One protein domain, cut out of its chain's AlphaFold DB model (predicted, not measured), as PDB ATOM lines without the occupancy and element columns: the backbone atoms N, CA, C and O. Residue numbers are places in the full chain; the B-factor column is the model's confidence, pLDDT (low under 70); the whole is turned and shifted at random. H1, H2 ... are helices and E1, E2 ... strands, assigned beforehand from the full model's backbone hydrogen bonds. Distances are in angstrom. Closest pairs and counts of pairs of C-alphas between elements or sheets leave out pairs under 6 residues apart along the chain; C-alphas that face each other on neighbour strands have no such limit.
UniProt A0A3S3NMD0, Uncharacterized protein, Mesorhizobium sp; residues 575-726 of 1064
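This is residues 575 to 726 of the 1064 residues of an uncharacterized protein of Mesorhizobium sp (UniProt A0A3S3NMD0). Two loop-rich lobes with little regular structure lie end to end: a curled sheet, E3 E2 E1 E4, and a larger one, E5 E6 E9 E8 E7 E10, with H2 packed on it. Of 152 printed residues, 59 are in ten strands and two helices, mostly strand; both sheets are antiparallel. The whole is compact, radius of gyration of the C-alphas 17.0 A, spanning 47 by 28 by 27 A.

Find E1, residues 581-586, from C-alpha (184.947, 179.607, 220.212), then E2, 599-606, 21.9 A long, E3, 609-613, and E4, 632-636. Next come E5, 643-645, E6, 648-650, H1, 653-656, E7, 664-668, E8, 683-688, E9, 694-698, H2, 701-705, and E10, 722-725, ending at C-alpha (192.716, 182.931, 211.401).

Meanders E1 E2 E3 and E7 E8 E9 are rows of antiparallel neighbours; E4 neighbours E1, closing a Greek key, with N 635 and O 583 2.8 A apart. H2 lies over E8, its height over the sheet 7.7 A; H1 only grazes that sheet. H2's one O i to N i+4 pair is within hydrogen-bond range.

The printed part has no cut; residues 638-642 and 718-724, among others, are under pLDDT 70.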
ATOM      1  N   HIS A 575     188.712 187.564 227.576       74.25
ATOM      2  CA  HIS A 575     187.544 186.790 227.122       74.25
ATOM      3  C   HIS A 575     186.338 186.975 228.046       74.25
ATOM      4  O   HIS A 575     186.477 186.894 229.267       74.25
ATOM      5  N   THR A 576     185.129 187.146 227.504       78.56
ATOM      6  CA  THR A 576     183.888 186.990 228.290       78.56
ATOM      7  C   THR A 576     183.282 185.596 228.079       78.56
ATOM      8  O   THR A 576     183.602 184.900 227.114       78.56
ATOM      9  N   THR A 577     182.454 185.142 229.024       79.62
ATOM     10  CA  THR A 577     181.851 183.797 228.998       79.62
ATOM     11  C   THR A 577     181.029 183.578 227.726       79.62
ATOM     12  O   THR A 577     180.167 184.385 227.396       79.62
ATOM     13  N   GLY A 578     181.292 182.475 227.022       71.50
ATOM     14  CA  GLY A 578     180.610 182.070 225.788       71.50
ATOM     15  C   GLY A 578     181.061 182.809 224.520       71.50
ATOM     16  O   GLY A 578     180.968 182.243 223.438       71.50
ATOM     17  N   GLN A 579     181.604 184.026 224.635       73.56
ATOM     18  CA  GLN A 579     181.799 184.954 223.509       73.56
ATOM     19  C   GLN A 579     182.697 184.434 222.375       73.56
ATOM     20  O   GLN A 579     182.495 184.822 221.224       73.56
ATOM     21  N   TYR A 580     183.674 183.575 222.680       75.88
ATOM     22  CA  TYR A 580     184.662 183.106 221.709       75.88
ATOM     23  C   TYR A 580     184.714 181.575 221.634       75.88
ATOM     24  O   TYR A 580     184.906 180.920 222.666       75.88
ATOM     25  N   PRO A 581     184.588 180.994 220.426       84.88
ATOM     26  CA  PRO A 581     184.947 179.607 220.212       84.88
ATOM     27  C   PRO A 581     186.467 179.398 220.313       84.88
ATOM     28  O   PRO A 581     187.273 180.246 219.925       84.88
ATOM     29  N   VAL A 582     186.858 178.231 220.813       89.06
ATOM     30  CA  VAL A 582     188.242 177.767 220.953       89.06
ATOM     31  C   VAL A 582     188.379 176.339 220.432       89.06
ATOM     32  O   VAL A 582     187.444 175.541 220.518       89.06
ATOM     33  N   ILE A 583     189.561 176.009 219.922       88.06
ATOM     34  CA  ILE A 583     189.960 174.645 219.557       88.06
ATOM     35  C   ILE A 583     191.155 174.236 220.412       88.06
ATOM     36  O   ILE A 583     192.073 175.025 220.630       88.06
ATOM     37  N   LEU A 584     191.153 172.984 220.862       89.50
ATOM     38  CA  LEU A 584     192.304 172.345 221.489       89.50
ATOM     39  C   LEU A 584     193.260 171.801 220.422       89.50
ATOM     40  O   LEU A 584     192.852 171.030 219.553       89.50
ATOM     41  N   THR A 585     194.542 172.140 220.536       87.25
ATOM     42  CA  THR A 585     195.650 171.426 219.880       87.25
ATOM     43  C   THR A 585     196.577 170.836 220.943       87.25
ATOM     44  O   THR A 585     196.571 171.292 222.086       87.25
ATOM     45  N   THR A 586     197.367 169.814 220.602       90.12
ATOM     46  CA  THR A 586     198.225 169.108 221.569       90.12
ATOM     47  C   THR A 586     199.486 168.532 220.925       90.12
ATOM     48  O   THR A 586     199.500 168.262 219.724       90.12
ATOM     49  N   THR A 587     200.530 168.317 221.730       90.00
ATOM     50  CA  THR A 587     201.720 167.527 221.364       90.00
ATOM     51  C   THR A 587     201.647 166.054 221.801       90.00
ATOM     52  O   THR A 587     202.577 165.298 221.523       90.00
ATOM     53  N   GLY A 588     200.566 165.628 222.466       90.69
ATOM     54  CA  GLY A 588     200.341 164.247 222.913       90.69
ATOM     55  C   GLY A 588     198.874 163.822 222.784       90.69
ATOM     56  O   GLY A 588     198.232 164.121 221.779       90.69
ATOM     57  N   THR A 589     198.328 163.090 223.762       91.19
ATOM     58  CA  THR A 589     196.893 162.746 223.773       91.19
ATOM     59  C   THR A 589     196.103 163.832 224.489       91.19
ATOM     60  O   THR A 589     196.461 164.215 225.598       91.19
ATOM     61  N   LEU A 590     195.007 164.304 223.899       91.19
ATOM     62  CA  LEU A 590     194.103 165.232 224.580       91.19
ATOM     63  C   LEU A 590     193.425 164.601 225.816       91.19
ATOM     64  O   LEU A 590     193.295 163.376 225.856       91.19
ATOM     65  N   PRO A 591     192.946 165.426 226.770       92.69
ATOM     66  CA  PRO A 591     192.035 165.008 227.837       92.69
ATOM     67  C   PRO A 591     190.837 164.213 227.309       92.69
ATOM     68  O   PRO A 591     190.163 164.667 226.372       92.69
ATOM     69  N   THR A 592     190.521 163.068 227.916       91.00
ATOM     70  CA  THR A 592     189.286 162.331 227.590       91.00
ATOM     71  C   THR A 592     188.053 163.228 227.759       91.00
ATOM     72  O   THR A 592     188.006 164.089 228.631       91.00
ATOM     73  N   GLY A 593     187.072 163.075 226.861       88.94
ATOM     74  CA  GLY A 593     185.942 164.003 226.701       88.94
ATOM     75  C   GLY A 593     186.204 165.105 225.664       88.94
ATOM     76  O   GLY A 593     185.259 165.637 225.064       88.94
ATOM     77  N   THR A 594     187.475 165.389 225.357       92.75
ATOM     78  CA  THR A 594     187.868 166.318 224.291       92.75
ATOM     79  C   THR A 594     188.364 165.619 223.020       92.75
ATOM     80  O   THR A 594     188.644 164.422 223.008       92.75
ATOM     81  N   SER A 595     188.417 166.352 221.906       92.25
ATOM     82  CA  SER A 595     188.912 165.853 220.619       92.25
ATOM     83  C   SER A 595     189.563 166.973 219.813       92.25
ATOM     84  O   SER A 595     189.095 168.114 219.862       92.25
ATOM     85  N   LEU A 596     190.600 166.634 219.038       87.62
ATOM     86  CA  LEU A 596     191.261 167.571 218.128       87.62
ATOM     87  C   LEU A 596     190.239 168.184 217.168       87.62
ATOM     88  O   LEU A 596     189.245 167.549 216.814       87.62
ATOM     89  N   ASP A 597     190.488 169.435 216.784       77.75
ATOM     90  CA  ASP A 597     189.709 170.191 215.799       77.75
ATOM     91  C   ASP A 597     188.221 170.430 216.111       77.75
ATOM     92  O   ASP A 597     187.550 171.148 215.369       77.75
ATOM     93  N   LYS A 598     187.704 169.927 217.234       86.12
ATOM     94  CA  LYS A 598     186.353 170.237 217.701       86.12
ATOM     95  C   LYS A 598     186.312 171.625 218.331       86.12
ATOM     96  O   LYS A 598     187.168 171.985 219.137       86.12
ATOM     97  N   VAL A 599     185.282 172.385 217.971       86.81
ATOM     98  CA  VAL A 599     184.996 173.698 218.551       86.81
ATOM     99  C   VAL A 599     184.351 173.535 219.929       86.81
ATOM    100  O   VAL A 599     183.383 172.792 220.099       86.81
ATOM    101  N   TYR A 600     184.882 174.279 220.891       93.19
ATOM    102  CA  TYR A 600     184.345 174.485 222.233       93.19
ATOM    103  C   TYR A 600     184.146 175.985 222.469       93.19
ATOM    104  O   TYR A 600     184.643 176.799 221.701       93.19
ATOM    105  N   TYR A 601     183.471 176.363 223.549       92.06
ATOM    106  CA  TYR A 601     183.346 177.748 224.006       92.06
ATOM    107  C   TYR A 601     183.836 177.849 225.453       92.06
ATOM    108  O   TYR A 601     183.703 176.896 226.226       92.06
ATOM    109  N   THR A 602     184.421 178.986 225.831       92.50
ATOM    110  CA  THR A 602     185.010 179.178 227.168       92.50
ATOM    111  C   THR A 602     184.002 179.767 228.154       92.50
ATOM    112  O   THR A 602     183.487 180.866 227.937       92.50
ATOM    113  N   LYS A 603     183.763 179.089 229.279       92.31
ATOM    114  CA  LYS A 603     182.911 179.562 230.380       92.31
ATOM    115  C   LYS A 603     183.772 179.900 231.596       92.31
ATOM    116  O   LYS A 603     184.374 178.998 232.167       92.31
ATOM    117  N   LYS A 604     183.833 181.169 232.009       91.81
ATOM    118  CA  LYS A 604     184.545 181.574 233.236       91.81
ATOM    119  C   LYS A 604     183.851 181.016 234.478       91.81
ATOM    120  O   LYS A 604     182.623 181.058 234.554       91.81
ATOM    121  N   ILE A 605     184.637 180.544 235.446       91.56
ATOM    122  CA  ILE A 605     184.137 180.007 236.728       91.56
ATOM    123  C   ILE A 605     184.874 180.538 237.970       91.56
ATOM    124  O   ILE A 605     184.329 180.482 239.068       91.56
ATOM    125  N   GLY A 606     186.086 181.073 237.815       89.56
ATOM    126  CA  GLY A 606     186.912 181.605 238.899       89.56
ATOM    127  C   GLY A 606     188.021 182.501 238.350       89.56
ATOM    128  O   GLY A 606     188.167 182.629 237.140       89.56
ATOM    129  N   SER A 607     188.800 183.146 239.221       86.06
ATOM    130  CA  SER A 607     189.645 184.309 238.878       86.06
ATOM    131  C   SER A 607     190.709 184.103 237.788       86.06
ATOM    132  O   SER A 607     191.149 185.098 237.223       86.06
ATOM    133  N   ASN A 608     191.099 182.859 237.494       89.75
ATOM    134  CA  ASN A 608     191.931 182.454 236.350       89.75
ATOM    135  C   ASN A 608     191.487 181.078 235.798       89.75
ATOM    136  O   ASN A 608     192.297 180.336 235.246       89.75
ATOM    137  N   THR A 609     190.219 180.692 235.984       91.00
ATOM    138  CA  THR A 609     189.723 179.353 235.624       91.00
ATOM    139  C   THR A 609     188.511 179.399 234.703       91.00
ATOM    140  O   THR A 609     187.584 180.204 234.872       91.00
ATOM    141  N   ILE A 610     188.524 178.501 233.717       93.31
ATOM    142  CA  ILE A 610     187.446 178.306 232.748       93.31
ATOM    143  C   ILE A 610     187.058 176.828 232.654       93.31
ATOM    144  O   ILE A 610     187.881 175.947 232.889       93.31
ATOM    145  N   ASN A 611     185.837 176.566 232.205       93.75
ATOM    146  CA  ASN A 611     185.419 175.264 231.699       93.75
ATOM    147  C   ASN A 611     185.198 175.382 230.187       93.75
ATOM    148  O   ASN A 611     184.828 176.450 229.683       93.75
ATOM    149  N   LEU A 612     185.380 174.279 229.463       94.00
ATOM    150  CA  LEU A 612     184.931 174.175 228.077       94.00
ATOM    151  C   LEU A 612     183.471 173.726 228.045       94.00
ATOM    152  O   LEU A 612     183.062 172.886 228.841       94.00
ATOM    153  N   VAL A 613     182.697 174.262 227.106       94.44
ATOM    154  CA  VAL A 613     181.321 173.832 226.812       94.44
ATOM    155  C   VAL A 613     181.166 173.615 225.303       94.44
ATOM    156  O   VAL A 613     181.872 174.233 224.507       94.44
ATOM    157  N   THR A 614     180.282 172.714 224.873       92.94
ATOM    158  CA  THR A 614     180.168 172.314 223.451       92.94
ATOM    159  C   THR A 614     179.302 173.238 222.593       92.94
ATOM    160  O   THR A 614     179.285 173.094 221.373       92.94
ATOM    161  N   THR A 615     178.583 174.186 223.195       89.62
ATOM    162  CA  THR A 615     177.716 175.152 222.503       89.62
ATOM    163  C   THR A 615     177.818 176.528 223.159       89.62
ATOM    164  O   THR A 615     178.080 176.625 224.354       89.62
ATOM    165  N   PHE A 616     177.579 177.599 222.395       83.31
ATOM    166  CA  PHE A 616     177.698 178.995 222.853       83.31
ATOM    167  C   PHE A 616     176.900 179.296 224.138       83.31
ATOM    168  O   PHE A 616     177.394 179.965 225.041       83.31
ATOM    169  N   ALA A 617     175.682 178.751 224.242       84.44
ATOM    170  CA  ALA A 617     174.802 178.863 225.410       84.44
ATOM    171  C   ALA A 617     174.856 177.627 226.342       84.44
ATOM    172  O   ALA A 617     173.963 177.417 227.164       84.44
ATOM    173  N   GLY A 618     175.868 176.768 226.193       82.81
ATOM    174  CA  GLY A 618     176.014 175.539 226.965       82.81
ATOM    175  C   GLY A 618     176.313 175.825 228.436       82.81
ATOM    176  O   GLY A 618     177.345 176.400 228.772       82.81
ATOM    177  N   VAL A 619     175.427 175.396 229.338       81.81
ATOM    178  CA  VAL A 619     175.663 175.509 230.789       81.81
ATOM    179  C   VAL A 619     176.508 174.359 231.341       81.81
ATOM    180  O   VAL A 619     177.245 174.573 232.306       81.81
ATOM    181  N   THR A 620     176.416 173.177 230.726       92.75
ATOM    182  CA  THR A 620     177.103 171.939 231.122       92.75
ATOM    183  C   THR A 620     178.564 171.951 230.658       92.75
ATOM    184  O   THR A 620     178.792 172.096 229.453       92.75
ATOM    185  N   PRO A 621     179.546 171.789 231.566       93.06
ATOM    186  CA  PRO A 621     180.942 171.557 231.202       93.06
ATOM    187  C   PRO A 621     181.136 170.321 230.319       93.06
ATOM    188  O   PRO A 621     180.323 169.397 230.317       93.06
ATOM    189  N   VAL A 622     182.256 170.289 229.603       93.88
ATOM    190  CA  VAL A 622     182.862 169.043 229.136       93.88
ATOM    191  C   VAL A 622     183.533 168.378 230.336       93.88
ATOM    192  O   VAL A 622     184.391 168.991 230.964       93.88
ATOM    193  N   ASP A 623     183.110 167.152 230.630       91.19
ATOM    194  CA  ASP A 623     183.713 166.258 231.625       91.19
ATOM    195  C   ASP A 623     185.134 165.867 231.175       91.19
ATOM    196  O   ASP A 623     185.318 165.472 230.016       91.19
ATOM    197  N   PHE A 624     186.126 166.022 232.057       88.06
ATOM    198  CA  PHE A 624     187.522 165.637 231.813       88.06
ATOM    199  C   PHE A 624     187.931 164.479 232.734       88.06
ATOM    200  O   PHE A 624     188.466 164.693 233.825       88.06
ATOM    201  N   SER A 625     187.744 163.234 232.284       84.62
ATOM    202  CA  SER A 625     188.091 162.052 233.091       84.62
ATOM    203  C   SER A 625     189.600 161.775 233.209       84.62
ATOM    204  O   SER A 625     189.998 160.875 233.950       84.62
ATOM    205  N   ASP A 626     190.440 162.509 232.474       88.25
ATOM    206  CA  ASP A 626     191.899 162.562 232.622       88.25
ATOM    207  C   ASP A 626     192.462 163.902 232.103       88.25
ATOM    208  O   ASP A 626     191.748 164.697 231.493       88.25
ATOM    209  N   ASN A 627     193.754 164.149 232.337       84.12
ATOM    210  CA  ASN A 627     194.450 165.388 231.963       84.12
ATOM    211  C   ASN A 627     195.083 165.346 230.550       84.12
ATOM    212  O   ASN A 627     195.778 166.285 230.146       84.12
ATOM    213  N   GLY A 628     194.918 164.249 229.804       88.62
ATOM    214  CA  GLY A 628     195.726 163.950 228.622       88.62
ATOM    215  C   GLY A 628     197.227 163.792 228.934       88.62
ATOM    216  O   GLY A 628     197.633 163.635 230.085       88.62
ATOM    217  N   VAL A 629     198.072 163.861 227.900       87.75
ATOM    218  CA  VAL A 629     199.537 163.995 228.022       87.75
ATOM    219  C   VAL A 629     200.089 164.970 226.981       87.75
ATOM    220  O   VAL A 629     199.531 165.107 225.893       87.75
ATOM    221  N   GLY A 630     201.228 165.596 227.282       87.62
ATOM    222  CA  GLY A 630     201.886 166.574 226.410       87.62
ATOM    223  C   GLY A 630     201.522 168.019 226.756       87.62
ATOM    224  O   GLY A 630     201.016 168.305 227.838       87.62
ATOM    225  N   THR A 631     201.809 168.941 225.840       86.50
ATOM    226  CA  THR A 631     201.430 170.353 225.963       86.50
ATOM    227  C   THR A 631     200.181 170.595 225.134       86.50
ATOM    228  O   THR A 631     200.210 170.463 223.910       86.50
ATOM    229  N   HIS A 632     199.096 170.967 225.803       85.94
ATOM    230  CA  HIS A 632     197.848 171.386 225.168       85.94
ATOM    231  C   HIS A 632     197.855 172.904 224.973       85.94
ATOM    232  O   HIS A 632     198.406 173.620 225.808       85.94
ATOM    233  N   THR A 633     197.219 173.408 223.914       85.94
ATOM    234  CA  THR A 633     196.971 174.849 223.732       85.94
ATOM    235  C   THR A 633     195.556 175.118 223.228       85.94
ATOM    236  O   THR A 633     195.082 174.437 222.316       85.94
ATOM    237  N   LEU A 634     194.897 176.142 223.777       86.19
ATOM    238  CA  LEU A 634     193.639 176.686 223.265       86.19
ATOM    239  C   LEU A 634     193.923 177.728 222.179       86.19
ATOM    240  O   LEU A 634     194.421 178.817 222.458       86.19
ATOM    241  N   ARG A 635     193.572 177.404 220.934       81.94
ATOM    242  CA  ARG A 635     193.615 178.332 219.803       81.94
ATOM    243  C   ARG A 635     192.279 179.058 219.695       81.94
ATOM    244  O   ARG A 635     191.229 178.426 219.563       81.94
ATOM    245  N   LEU A 636     192.323 180.385 219.747       79.88
ATOM    246  CA  LEU A 636     191.142 181.231 219.594       79.88
ATOM    247  C   LEU A 636     190.630 181.202 218.160       79.88
ATOM    248  O   LEU A 636     191.402 181.271 217.205       79.88
ATOM    249  N   CYS A 637     189.314 181.097 218.028       70.38
ATOM    250  CA  CYS A 637     188.625 180.967 216.756       70.38
ATOM    251  C   CYS A 637     187.617 182.111 216.636       70.38
ATOM    252  O   CYS A 637     186.887 182.401 217.583       70.38
ATOM    253  N   LYS A 638     187.550 182.771 215.475       69.69
ATOM    254  CA  LYS A 638     186.573 183.839 215.231       69.69
ATOM    255  C   LYS A 638     185.656 183.456 214.081       69.69
ATOM    256  O   LYS A 638     185.876 183.825 212.932       69.69
ATOM    257  N   THR A 639     184.611 182.714 214.424       62.03
ATOM    258  CA  THR A 639     183.524 182.373 213.508       62.03
ATOM    259  C   THR A 639     182.816 183.640 213.031       62.03
ATOM    260  O   THR A 639     182.328 184.422 213.847       62.03
ATOM    261  N   GLY A 640     182.724 183.815 211.717       63.19
ATOM    262  CA  GLY A 640     181.863 184.797 211.067       63.19
ATOM    263  C   GLY A 640     181.133 184.115 209.918       63.19
ATOM    264  O   GLY A 640     181.731 183.302 209.217       63.19
ATOM    265  N   THR A 641     179.847 184.406 209.739       64.50
ATOM    266  CA  THR A 641     179.072 183.910 208.593       64.50
ATOM    267  C   THR A 641     179.613 184.508 207.306       64.50
ATOM    268  O   THR A 641     179.466 185.706 207.073       64.50
ATOM    269  N   VAL A 642     180.197 183.658 206.467       66.25
ATOM    270  CA  VAL A 642     180.628 184.035 205.122       66.25
ATOM    271  C   VAL A 642     179.421 184.225 204.206       66.25
ATOM    272  O   VAL A 642     178.511 183.396 204.184       66.25
ATOM    273  N   VAL A 643     179.444 185.287 203.399       74.19
ATOM    274  CA  VAL A 643     178.535 185.451 202.254       74.19
ATOM    275  C   VAL A 643     179.362 185.756 201.008       74.19
ATOM    276  O   VAL A 643     180.120 186.723 200.965       74.19
ATOM    277  N   ARG A 644     179.240 184.929 199.966       78.00
ATOM    278  CA  ARG A 644     179.956 185.152 198.702       78.00
ATOM    279  C   ARG A 644     179.327 186.305 197.907       78.00
ATOM    280  O   ARG A 644     178.121 186.313 197.679       78.00
ATOM    281  N   SER A 645     180.160 187.205 197.381       77.19
ATOM    282  CA  SER A 645     179.767 188.229 196.404       77.19
ATOM    283  C   SER A 645     180.798 188.314 195.272       77.19
ATOM    284  O   SER A 645     181.890 188.858 195.432       77.19
ATOM    285  N   GLY A 646     180.489 187.728 194.109       86.69
ATOM    286  CA  GLY A 646     181.434 187.653 192.986       86.69
ATOM    287  C   GLY A 646     182.674 186.818 193.328       86.69
ATOM    288  O   GLY A 646     182.543 185.702 193.822       86.69
ATOM    289  N   ASN A 647     183.883 187.323 193.079       88.75
ATOM    290  CA  ASN A 647     185.119 186.675 193.557       88.75
ATOM    291  C   ASN A 647     185.435 186.983 195.030       88.75
ATOM    292  O   ASN A 647     186.418 186.465 195.554       88.75
ATOM    293  N   ASN A 648     184.625 187.806 195.698       91.75
ATOM    294  CA  ASN A 648     184.853 188.190 197.080       91.75
ATOM    295  C   ASN A 648     184.044 187.339 198.065       91.75
ATOM    296  O   ASN A 648     182.995 186.766 197.755       91.75
ATOM    297  N   ILE A 649     184.536 187.349 199.294       90.88
ATOM    298  CA  ILE A 649     183.989 186.742 200.497       90.88
ATOM    299  C   ILE A 649     183.711 187.902 201.454       90.88
ATOM    300  O   ILE A 649     184.639 188.584 201.890       90.88
ATOM    301  N   ASP A 650     182.441 188.172 201.743       89.94
ATOM    302  CA  ASP A 650     182.067 189.027 202.867       89.94
ATOM    303  C   ASP A 650     182.328 188.253 204.164       89.94
ATOM    304  O   ASP A 650     181.914 187.099 204.304       89.94
ATOM    305  N   VAL A 651     183.066 188.883 205.074       88.19
ATOM    306  CA  VAL A 651     183.415 188.360 206.403       88.19
ATOM    307  C   VAL A 651     182.835 189.221 207.530       88.19
ATOM    308  O   VAL A 651     183.032 188.917 208.708       88.19
ATOM    309  N   GLY A 652     182.127 190.301 207.189       87.25
ATOM    310  CA  GLY A 652     181.705 191.338 208.118       87.25
ATOM    311  C   GLY A 652     182.860 192.234 208.578       87.25
ATOM    312  O   GLY A 652     184.026 191.838 208.659       87.25
ATOM    313  N   THR A 653     182.526 193.475 208.929       85.12
ATOM    314  CA  THR A 653     183.488 194.511 209.344       85.12
ATOM    315  C   THR A 653     184.365 194.056 210.515       85.12
ATOM    316  O   THR A 653     185.588 194.133 210.447       85.12
ATOM    317  N   THR A 654     183.762 193.455 211.542       80.50
ATOM    318  CA  THR A 654     184.438 193.025 212.775       80.50
ATOM    319  C   THR A 654     185.475 191.912 212.576       80.50
ATOM    320  O   THR A 654     186.306 191.701 213.463       80.50
ATOM    321  N   LEU A 655     185.430 191.149 211.477       83.69
ATOM    322  CA  LEU A 655     186.495 190.202 211.108       83.69
ATOM    323  C   LEU A 655     187.460 190.848 210.104       83.69
ATOM    324  O   LEU A 655     188.668 190.711 210.270       83.69
ATOM    325  N   TYR A 656     186.952 191.630 209.148       89.38
ATOM    326  CA  TYR A 656     187.765 192.396 208.198       89.38
ATOM    327  C   TYR A 656     188.787 193.332 208.871       89.38
ATOM    328  O   TYR A 656     189.892 193.482 208.354       89.38
ATOM    329  N   ASP A 657     188.465 193.939 210.018       85.94
ATOM    330  CA  ASP A 657     189.405 194.778 210.782       85.94
ATOM    331  C   ASP A 657     190.583 193.997 211.383       85.94
ATOM    332  O   ASP A 657     191.665 194.559 211.535       85.94
ATOM    333  N   LEU A 658     190.393 192.712 211.702       82.44
ATOM    334  CA  LEU A 658     191.436 191.859 212.284       82.44
ATOM    335  C   LEU A 658     192.303 191.151 211.234       82.44
ATOM    336  O   LEU A 658     193.356 190.632 211.592       82.44
ATOM    337  N   LEU A 659     191.859 191.102 209.976       89.38
ATOM    338  CA  LEU A 659     192.552 190.424 208.881       89.38
ATOM    339  C   LEU A 659     193.453 191.383 208.096       89.38
ATOM    340  O   LEU A 659     193.007 192.434 207.632       89.38
ATOM    341  N   ARG A 660     194.700 190.973 207.853       91.19
ATOM    342  CA  ARG A 660     195.662 191.636 206.961       91.19
ATOM    343  C   ARG A 660     195.876 190.846 205.669       91.19
ATOM    344  O   ARG A 660     195.617 189.647 205.587       91.19
ATOM    345  N   THR A 661     196.386 191.520 204.638       94.06
ATOM    346  CA  THR A 661     196.765 190.850 203.386       94.06
ATOM    347  C   THR A 661     198.000 189.974 203.610       94.06
ATOM    348  O   THR A 661     199.079 190.473 203.932       94.06
ATOM    349  N   GLY A 662     197.847 188.667 203.404       91.62
ATOM    350  CA  GLY A 662     198.849 187.640 203.682       91.62
ATOM    351  C   GLY A 662     198.581 186.799 204.934       91.62
ATOM    352  O   GLY A 662     199.313 185.831 205.136       91.62
ATOM    353  N   ASP A 663     197.551 187.106 205.730       90.00
ATOM    354  CA  ASP A 663     197.146 186.265 206.864       90.00
ATOM    355  C   ASP A 663     196.604 184.919 206.367       90.00
ATOM    356  O   ASP A 663     195.815 184.876 205.421       90.00
ATOM    357  N   ALA A 664     197.002 183.818 207.006       90.25
ATOM    358  CA  ALA A 664     196.480 182.492 206.688       90.25
ATOM    359  C   ALA A 664     195.120 182.261 207.369       90.25
ATOM    360  O   ALA A 664     194.973 182.511 208.569       90.25
ATOM    361  N   ILE A 665     194.151 181.746 206.615       90.44
ATOM    362  CA  ILE A 665     192.844 181.304 207.098       90.44
ATOM    363  C   ILE A 665     192.488 179.912 206.568       90.44
ATOM    364  O   ILE A 665     192.740 179.591 205.408       90.44
ATOM    365  N   ILE A 666     191.835 179.110 207.408       86.44
ATOM    366  CA  ILE A 666     191.291 177.796 207.034       86.44
ATOM    367  C   ILE A 666     189.764 177.879 206.962       86.44
ATOM    368  O   ILE A 666     189.135 178.436 207.866       86.44
ATOM    369  N   PHE A 667     189.173 177.285 205.921       82.44
ATOM    370  CA  PHE A 667     187.723 177.092 205.782       82.44
ATOM    371  C   PHE A 667     187.307 175.722 206.314       82.44
ATOM    372  O   PHE A 667     187.858 174.705 205.880       82.44
ATOM    373  N   ARG A 668     186.294 175.667 207.188       77.38
ATOM    374  CA  ARG A 668     185.683 174.402 207.630       77.38
ATOM    375  C   ARG A 668     184.234 174.262 207.190       77.38
ATOM    376  O   ARG A 668     183.438 175.187 207.269       77.38
ATOM    377  N   ALA A 669     183.918 173.074 206.695       71.25
ATOM    378  CA  ALA A 669     182.628 172.723 206.125       71.25
ATOM    379  C   ALA A 669     181.643 172.269 207.216       71.25
ATOM    380  O   ALA A 669     181.386 171.077 207.363       71.25
ATOM    381  N   ASP A 670     181.057 173.212 207.956       69.00
ATOM    382  CA  ASP A 670     180.114 172.939 209.061       69.00
ATOM    383  C   ASP A 670     178.712 172.454 208.597       69.00
ATOM    384  O   ASP A 670     177.717 172.612 209.304       69.00
ATOM    385  N   GLY A 671     178.609 171.854 207.400       74.06
ATOM    386  CA  GLY A 671     177.353 171.308 206.862       74.06
ATOM    387  C   GLY A 671     177.206 171.251 205.334       74.06
ATOM    388  O   GLY A 671     176.152 170.838 204.857       74.06
ATOM    389  N   GLY A 672     178.211 171.651 204.548       80.50
ATOM    390  CA  GLY A 672     178.145 171.610 203.081       80.50
ATOM    391  C   GLY A 672     179.461 171.991 202.394       80.50
ATOM    392  O   GLY A 672     180.481 172.177 203.055       80.50
ATOM    393  N   ALA A 673     179.467 172.041 201.062       83.50
ATOM    394  CA  ALA A 673     180.691 172.245 200.286       83.50
ATOM    395  C   ALA A 673     181.159 173.715 200.333       83.50
ATOM    396  O   ALA A 673     180.333 174.611 200.149       83.50
ATOM    397  N   PRO A 674     182.462 174.000 200.524       87.00
ATOM    398  CA  PRO A 674     182.982 175.363 200.422       87.00
ATOM    399  C   PRO A 674     182.876 175.911 198.980       87.00
ATOM    400  O   PRO A 674     182.755 175.127 198.035       87.00
ATOM    401  N   PRO A 675     182.947 177.244 198.782       90.00
ATOM    402  CA  PRO A 675     182.955 177.861 197.454       90.00
ATOM    403  C   PRO A 675     184.066 177.286 196.563       90.00
ATOM    404  O   PRO A 675     185.246 177.470 196.851       90.00
ATOM    405  N   ALA A 676     183.726 176.595 195.473       89.69
ATOM    406  CA  ALA A 676     184.737 176.043 194.566       89.69
ATOM    407  C   ALA A 676     185.614 177.170 193.970       89.69
ATOM    408  O   ALA A 676     185.081 178.243 193.673       89.69
ATOM    409  N   PRO A 677     186.933 176.970 193.770       93.25
ATOM    410  CA  PRO A 677     187.705 175.734 193.931       93.25
ATOM    411  C   PRO A 677     188.349 175.566 195.325       93.25
ATOM    412  O   PRO A 677     189.370 174.891 195.445       93.25
ATOM    413  N   LEU A 678     187.811 176.196 196.376       92.56
ATOM    414  CA  LEU A 678     188.327 176.015 197.736       92.56
ATOM    415  C   LEU A 678     188.056 174.589 198.239       92.56
ATOM    416  O   LEU A 678     187.051 173.968 197.898       92.56
ATOM    417  N   VAL A 679     188.946 174.091 199.092       90.81
ATOM    418  CA  VAL A 679     188.878 172.770 199.720       90.81
ATOM    419  C   VAL A 679     188.848 172.960 201.236       90.81
ATOM    420  O   VAL A 679     189.590 173.771 201.791       90.81
ATOM    421  N   ALA A 680     187.966 172.233 201.924       88.06
ATOM    422  CA  ALA A 680     187.863 172.319 203.379       88.06
ATOM    423  C   ALA A 680     189.168 171.855 204.052       88.06
ATOM    424  O   ALA A 680     189.856 170.971 203.545       88.06
ATOM    425  N   ASN A 681     189.500 172.447 205.200       83.25
ATOM    426  CA  ASN A 681     190.740 172.200 205.948       83.25
ATOM    427  C   ASN A 681     192.045 172.522 205.182       83.25
ATOM    428  O   ASN A 681     193.109 172.056 205.574       83.25
ATOM    429  N   THR A 682     191.980 173.333 204.119       89.31
ATOM    430  CA  THR A 682     193.162 173.865 203.412       89.31
ATOM    431  C   THR A 682     193.453 175.303 203.850       89.31
ATOM    432  O   THR A 682     192.521 176.091 204.029       89.31
ATOM    433  N   ASP A 683     194.735 175.644 204.015       91.56
ATOM    434  CA  ASP A 683     195.196 177.015 204.265       91.56
ATOM    435  C   ASP A 683     195.079 177.887 203.003       91.56
ATOM    436  O   ASP A 683     195.641 177.574 201.950       91.56
ATOM    437  N   TYR A 684     194.408 179.028 203.139       95.12
ATOM    438  CA  TYR A 684     194.320 180.086 202.133       95.12
ATOM    439  C   TYR A 684     194.789 181.414 202.717       95.12
ATOM    440  O   TYR A 684     194.667 181.651 203.912       95.12
ATOM    441  N   TYR A 685     195.306 182.307 201.880       95.06
ATOM    442  CA  TYR A 685     195.919 183.556 202.331       95.06
ATOM    443  C   TYR A 685     195.058 184.751 201.937       95.06
ATOM    444  O   TYR A 685     194.691 184.901 200.773       95.06
ATOM    445  N   VAL A 686     194.718 185.594 202.907       95.94
ATOM    446  CA  VAL A 686     193.777 186.705 202.732       95.94
ATOM    447  C   VAL A 686     194.352 187.784 201.819       95.94
ATOM    448  O   VAL A 686     195.506 188.182 201.946       95.94
ATOM    449  N   ILE A 687     193.508 188.319 200.942       96.62
ATOM    450  CA  ILE A 687     193.691 189.592 200.245       96.62
ATOM    451  C   ILE A 687     192.571 190.515 200.731       96.62
ATOM    452  O   ILE A 687     191.400 190.254 200.457       96.62
ATOM    453  N   ARG A 688     192.890 191.602 201.444       95.31
ATOM    454  CA  ARG A 688     191.892 192.651 201.721       95.31
ATOM    455  C   ARG A 688     191.522 193.333 200.405       95.31
ATOM    456  O   ARG A 688     192.417 193.726 199.657       95.31
ATOM    457  N   THR A 689     190.231 193.492 200.120       94.81
ATOM    458  CA  THR A 689     189.788 194.297 198.968       94.81
ATOM    459  C   THR A 689     189.523 195.741 199.388       94.81
ATOM    460  O   THR A 689     189.450 196.043 200.573       94.81
ATOM    461  N   SER A 690     189.347 196.654 198.432       91.62
ATOM    462  CA  SER A 690     188.954 198.041 198.729       91.62
ATOM    463  C   SER A 690     187.550 198.169 199.341       91.62
ATOM    464  O   SER A 690     187.210 199.222 199.874       91.62
ATOM    465  N   THR A 691     186.722 197.121 199.261       93.25
ATOM    466  CA  THR A 691     185.388 197.093 199.865       93.25
ATOM    467  C   THR A 691     185.499 196.629 201.314       93.25
ATOM    468  O   THR A 691     185.771 195.462 201.589       93.25
ATOM    469  N   TYR A 692     185.264 197.549 202.248       91.00
ATOM    470  CA  TYR A 692     185.277 197.278 203.686       91.00
ATOM    471  C   TYR A 692     184.316 196.132 204.056       91.00
ATOM    472  O   TYR A 692     183.179 196.103 203.590       91.00
ATOM    473  N   GLY A 693     184.785 195.175 204.863       89.12
ATOM    474  CA  GLY A 693     184.071 193.920 205.151       89.12
ATOM    475  C   GLY A 693     184.378 192.765 204.183       89.12
ATOM    476  O   GLY A 693     184.077 191.619 204.502       89.12
ATOM    477  N   SER A 694     185.017 193.023 203.035       93.50
ATOM    478  CA  SER A 694     185.114 192.069 201.920       93.50
ATOM    479  C   SER A 694     186.559 191.679 201.572       93.50
ATOM    480  O   SER A 694     187.410 192.534 201.305       93.50
ATOM    481  N   ILE A 695     186.839 190.374 201.527       95.12
ATOM    482  CA  ILE A 695     188.160 189.805 201.210       95.12
ATOM    483  C   ILE A 695     188.142 188.947 199.936       95.12
ATOM    484  O   ILE A 695     187.097 188.501 199.467       95.12
ATOM    485  N   GLN A 696     189.327 188.684 199.402       95.94
ATOM    486  CA  GLN A 696     189.638 187.642 198.424       95.94
ATOM    487  C   GLN A 696     190.673 186.678 199.033       95.94
ATOM    488  O   GLN A 696     191.195 186.931 200.119       95.94
ATOM    489  N   LEU A 697     190.972 185.568 198.352       95.44
ATOM    490  CA  LEU A 697     191.880 184.521 198.838       95.44
ATOM    491  C   LEU A 697     192.967 184.195 197.822       95.44
ATOM    492  O   LEU A 697     192.718 184.255 196.623       95.44
ATOM    493  N   ALA A 698     194.128 183.756 198.293       96.62
ATOM    494  CA  ALA A 698     195.242 183.283 197.485       96.62
ATOM    495  C   ALA A 698     195.767 181.924 197.976       96.62
ATOM    496  O   ALA A 698     195.592 181.553 199.135       96.62
ATOM    497  N   THR A 699     196.470 181.194 197.107       96.44
ATOM    498  CA  THR A 699     197.111 179.902 197.434       96.44
ATOM    499  C   THR A 699     198.454 180.026 198.163       96.44
ATOM    500  O   THR A 699     199.020 179.019 198.576       96.44
ATOM    501  N   SER A 700     199.002 181.236 198.317       95.19
ATOM    502  CA  SER A 700     200.256 181.479 199.045       95.19
ATOM    503  C   SER A 700     200.337 182.916 199.569       95.19
ATOM    504  O   SER A 700     199.700 183.816 199.016       95.19
ATOM    505  N   VAL A 701     201.182 183.162 200.581       92.62
ATOM    506  CA  VAL A 701     201.499 184.522 201.075       92.62
ATOM    507  C   VAL A 701     202.021 185.420 199.944       92.62
ATOM    508  O   VAL A 701     201.684 186.602 199.885       92.62
ATOM    509  N   ALA A 702     202.826 184.867 199.030       92.81
ATOM    510  CA  ALA A 702     203.362 185.601 197.885       92.81
ATOM    511  C   ALA A 702     202.242 186.030 196.924       92.81
ATOM    512  O   ALA A 702     202.173 187.200 196.554       92.81
ATOM    513  N   ASN A 703     201.319 185.120 196.601       94.56
ATOM    514  CA  ASN A 703     200.163 185.414 195.755       94.56
ATOM    515  C   ASN A 703     199.224 186.429 196.429       94.56
ATOM    516  O   ASN A 703     198.749 187.343 195.760       94.56
ATOM    517  N   ALA A 704     199.026 186.345 197.752       96.38
ATOM    518  CA  ALA A 704     198.249 187.327 198.509       96.38
ATOM    519  C   ALA A 704     198.872 188.732 198.452       96.38
ATOM    520  O   ALA A 704     198.197 189.702 198.112       96.38
ATOM    521  N   ARG A 705     200.182 188.847 198.711       93.38
ATOM    522  CA  ARG A 705     200.919 190.121 198.613       93.38
ATOM    523  C   ARG A 705     200.974 190.676 197.185       93.38
ATOM    524  O   ARG A 705     201.046 191.887 197.018       93.38
ATOM    525  N   ALA A 706     200.900 189.812 196.174       91.31
ATOM    526  CA  ALA A 706     200.794 190.183 194.763       91.31
ATOM    527  C   ALA A 706     199.344 190.426 194.283       91.31
ATOM    528  O   ALA A 706     199.128 190.587 193.083       91.31
ATOM    529  N   GLY A 707     198.336 190.397 195.167       94.88
ATOM    530  CA  GLY A 707     196.921 190.569 194.802       94.88
ATOM    531  C   GLY A 707     196.362 189.485 193.867       94.88
ATOM    532  O   GLY A 707     195.321 189.674 193.242       94.88
ATOM    533  N   THR A 708     197.051 188.348 193.739       96.19
ATOM    534  CA  THR A 708     196.705 187.257 192.820       96.19
ATOM    535  C   THR A 708     195.678 186.335 193.474       96.19
ATOM    536  O   THR A 708     196.020 185.337 194.113       96.19
ATOM    537  N   ALA A 709     194.408 186.714 193.343       96.94
ATOM    538  CA  ALA A 709     193.279 186.000 193.925       96.94
ATOM    539  C   ALA A 709     192.910 184.704 193.177       96.94
ATOM    540  O   ALA A 709     193.005 184.613 191.952       96.94
ATOM    541  N   ILE A 710     192.409 183.723 193.927       96.25
ATOM    542  CA  ILE A 710     191.729 182.525 193.429       96.25
ATOM    543  C   ILE A 710     190.366 182.954 192.857       96.25
ATOM    544  O   ILE A 710     189.554 183.507 193.602       96.25
ATOM    545  N   PRO A 711     190.062 182.684 191.573       95.00
ATOM    546  CA  PRO A 711     188.718 182.879 191.041       95.00
ATOM    547  C   PRO A 711     187.755 181.888 191.698       95.00
ATOM    548  O   PRO A 711     187.979 180.680 191.630       95.00
ATOM    549  N   LEU A 712     186.678 182.383 192.308       92.56
ATOM    550  CA  LEU A 712     185.637 181.531 192.883       92.56
ATOM    551  C   LEU A 712     184.591 181.229 191.804       92.56
ATOM    552  O   LEU A 712     184.107 182.131 191.118       92.56
ATOM    553  N   THR A 713     184.213 179.966 191.648       91.75
ATOM    554  CA  THR A 713     183.255 179.514 190.630       91.75
ATOM    555  C   THR A 713     181.892 179.211 191.243       91.75
ATOM    556  O   THR A 713     180.902 179.800 190.809       91.75
ATOM    557  N   ASP A 714     181.835 178.425 192.320       85.12
ATOM    558  CA  ASP A 714     180.600 178.087 193.052       85.12
ATOM    559  C   ASP A 714     180.415 178.973 194.305       85.12
ATOM    560  O   ASP A 714     181.374 179.545 194.823       85.12
ATOM    561  N   ALA A 715     179.182 179.183 194.763       79.38
ATOM    562  CA  ALA A 715     178.888 179.813 196.053       79.38
ATOM    563  C   ALA A 715     179.045 178.846 197.238       79.38
ATOM    564  O   ALA A 715     179.105 179.305 198.379       79.38
ATOM    565  N   GLY A 716     179.144 177.542 196.972       81.62
ATOM    566  CA  GLY A 716     179.156 176.505 197.996       81.62
ATOM    567  C   GLY A 716     177.751 176.194 198.516       81.62
ATOM    568  O   GLY A 716     176.756 176.795 198.105       81.62
ATOM    569  N   SER A 717     177.659 175.239 199.437       75.50
ATOM    570  CA  SER A 717     176.402 174.795 200.043       75.50
ATOM    571  C   SER A 717     176.489 174.743 201.570       75.50
ATOM    572  O   SER A 717     177.565 174.604 202.146       75.50
ATOM    573  N   GLY A 718     175.331 174.850 202.230       69.75
ATOM    574  CA  GLY A 718     175.218 174.890 203.691       69.75
ATOM    575  C   GLY A 718     175.375 176.291 204.299       69.75
ATOM    576  O   GLY A 718     175.676 177.268 203.612       69.75
ATOM    577  N   THR A 719     175.137 176.386 205.608       61.41
ATOM    578  CA  THR A 719     175.405 177.596 206.403       61.41
ATOM    579  C   THR A 719     176.919 177.772 206.511       61.41
ATOM    580  O   THR A 719     177.609 176.843 206.925       61.41
ATOM    581  N   GLN A 720     177.445 178.909 206.051       57.75
ATOM    582  CA  GLN A 720     178.829 178.945 205.569       57.75
ATOM    583  C   GLN A 720     179.910 178.995 206.659       57.75
ATOM    584  O   GLN A 720     179.674 179.359 207.809       57.75
ATOM    585  N   ALA A 721     181.105 178.595 206.222       55.38
ATOM    586  CA  ALA A 721     182.226 178.109 207.013       55.38
ATOM    587  C   ALA A 721     182.681 178.986 208.186       55.38
ATOM    588  O   ALA A 721     182.888 180.193 208.050       55.38
ATOM    589  N   SER A 722     183.022 178.321 209.291       58.75
ATOM    590  CA  SER A 722     183.904 178.890 210.303       58.75
ATOM    591  C   SER A 722     185.303 179.184 209.722       58.75
ATOM    592  O   SER A 722     185.980 178.307 209.176       58.75
ATOM    593  N   ILE A 723     185.724 180.453 209.823       66.56
ATOM    594  CA  ILE A 723     187.049 180.948 209.419       66.56
ATOM    595  C   ILE A 723     188.014 180.861 210.606       66.56
ATOM    596  O   ILE A 723     187.779 181.451 211.664       66.56
ATOM    597  N   PHE A 724     189.142 180.176 210.414       67.56
ATOM    598  CA  PHE A 724     190.196 180.066 211.427       67.56
ATOM    599  C   PHE A 724     191.412 180.880 211.019       67.56
ATOM    600  O   PHE A 724     192.253 180.398 210.266       67.56
ATOM    601  N   VAL A 725     191.513 182.101 211.546       71.44
ATOM    602  CA  VAL A 725     192.716 182.931 211.401       71.44
ATOM    603  C   VAL A 725     193.891 182.244 212.085       71.44
ATOM    604  O   VAL A 725     193.783 181.786 213.225       71.44
ATOM    605  N   SER A 726     195.013 182.136 211.380       60.59
ATOM    606  CA  SER A 726     196.237 181.588 211.943       60.59
ATOM    607  C   SER A 726     197.019 182.683 212.670       60.59
ATOM    608  O   SER A 726     197.393 183.667 212.028       60.59
TER     609      SER A 726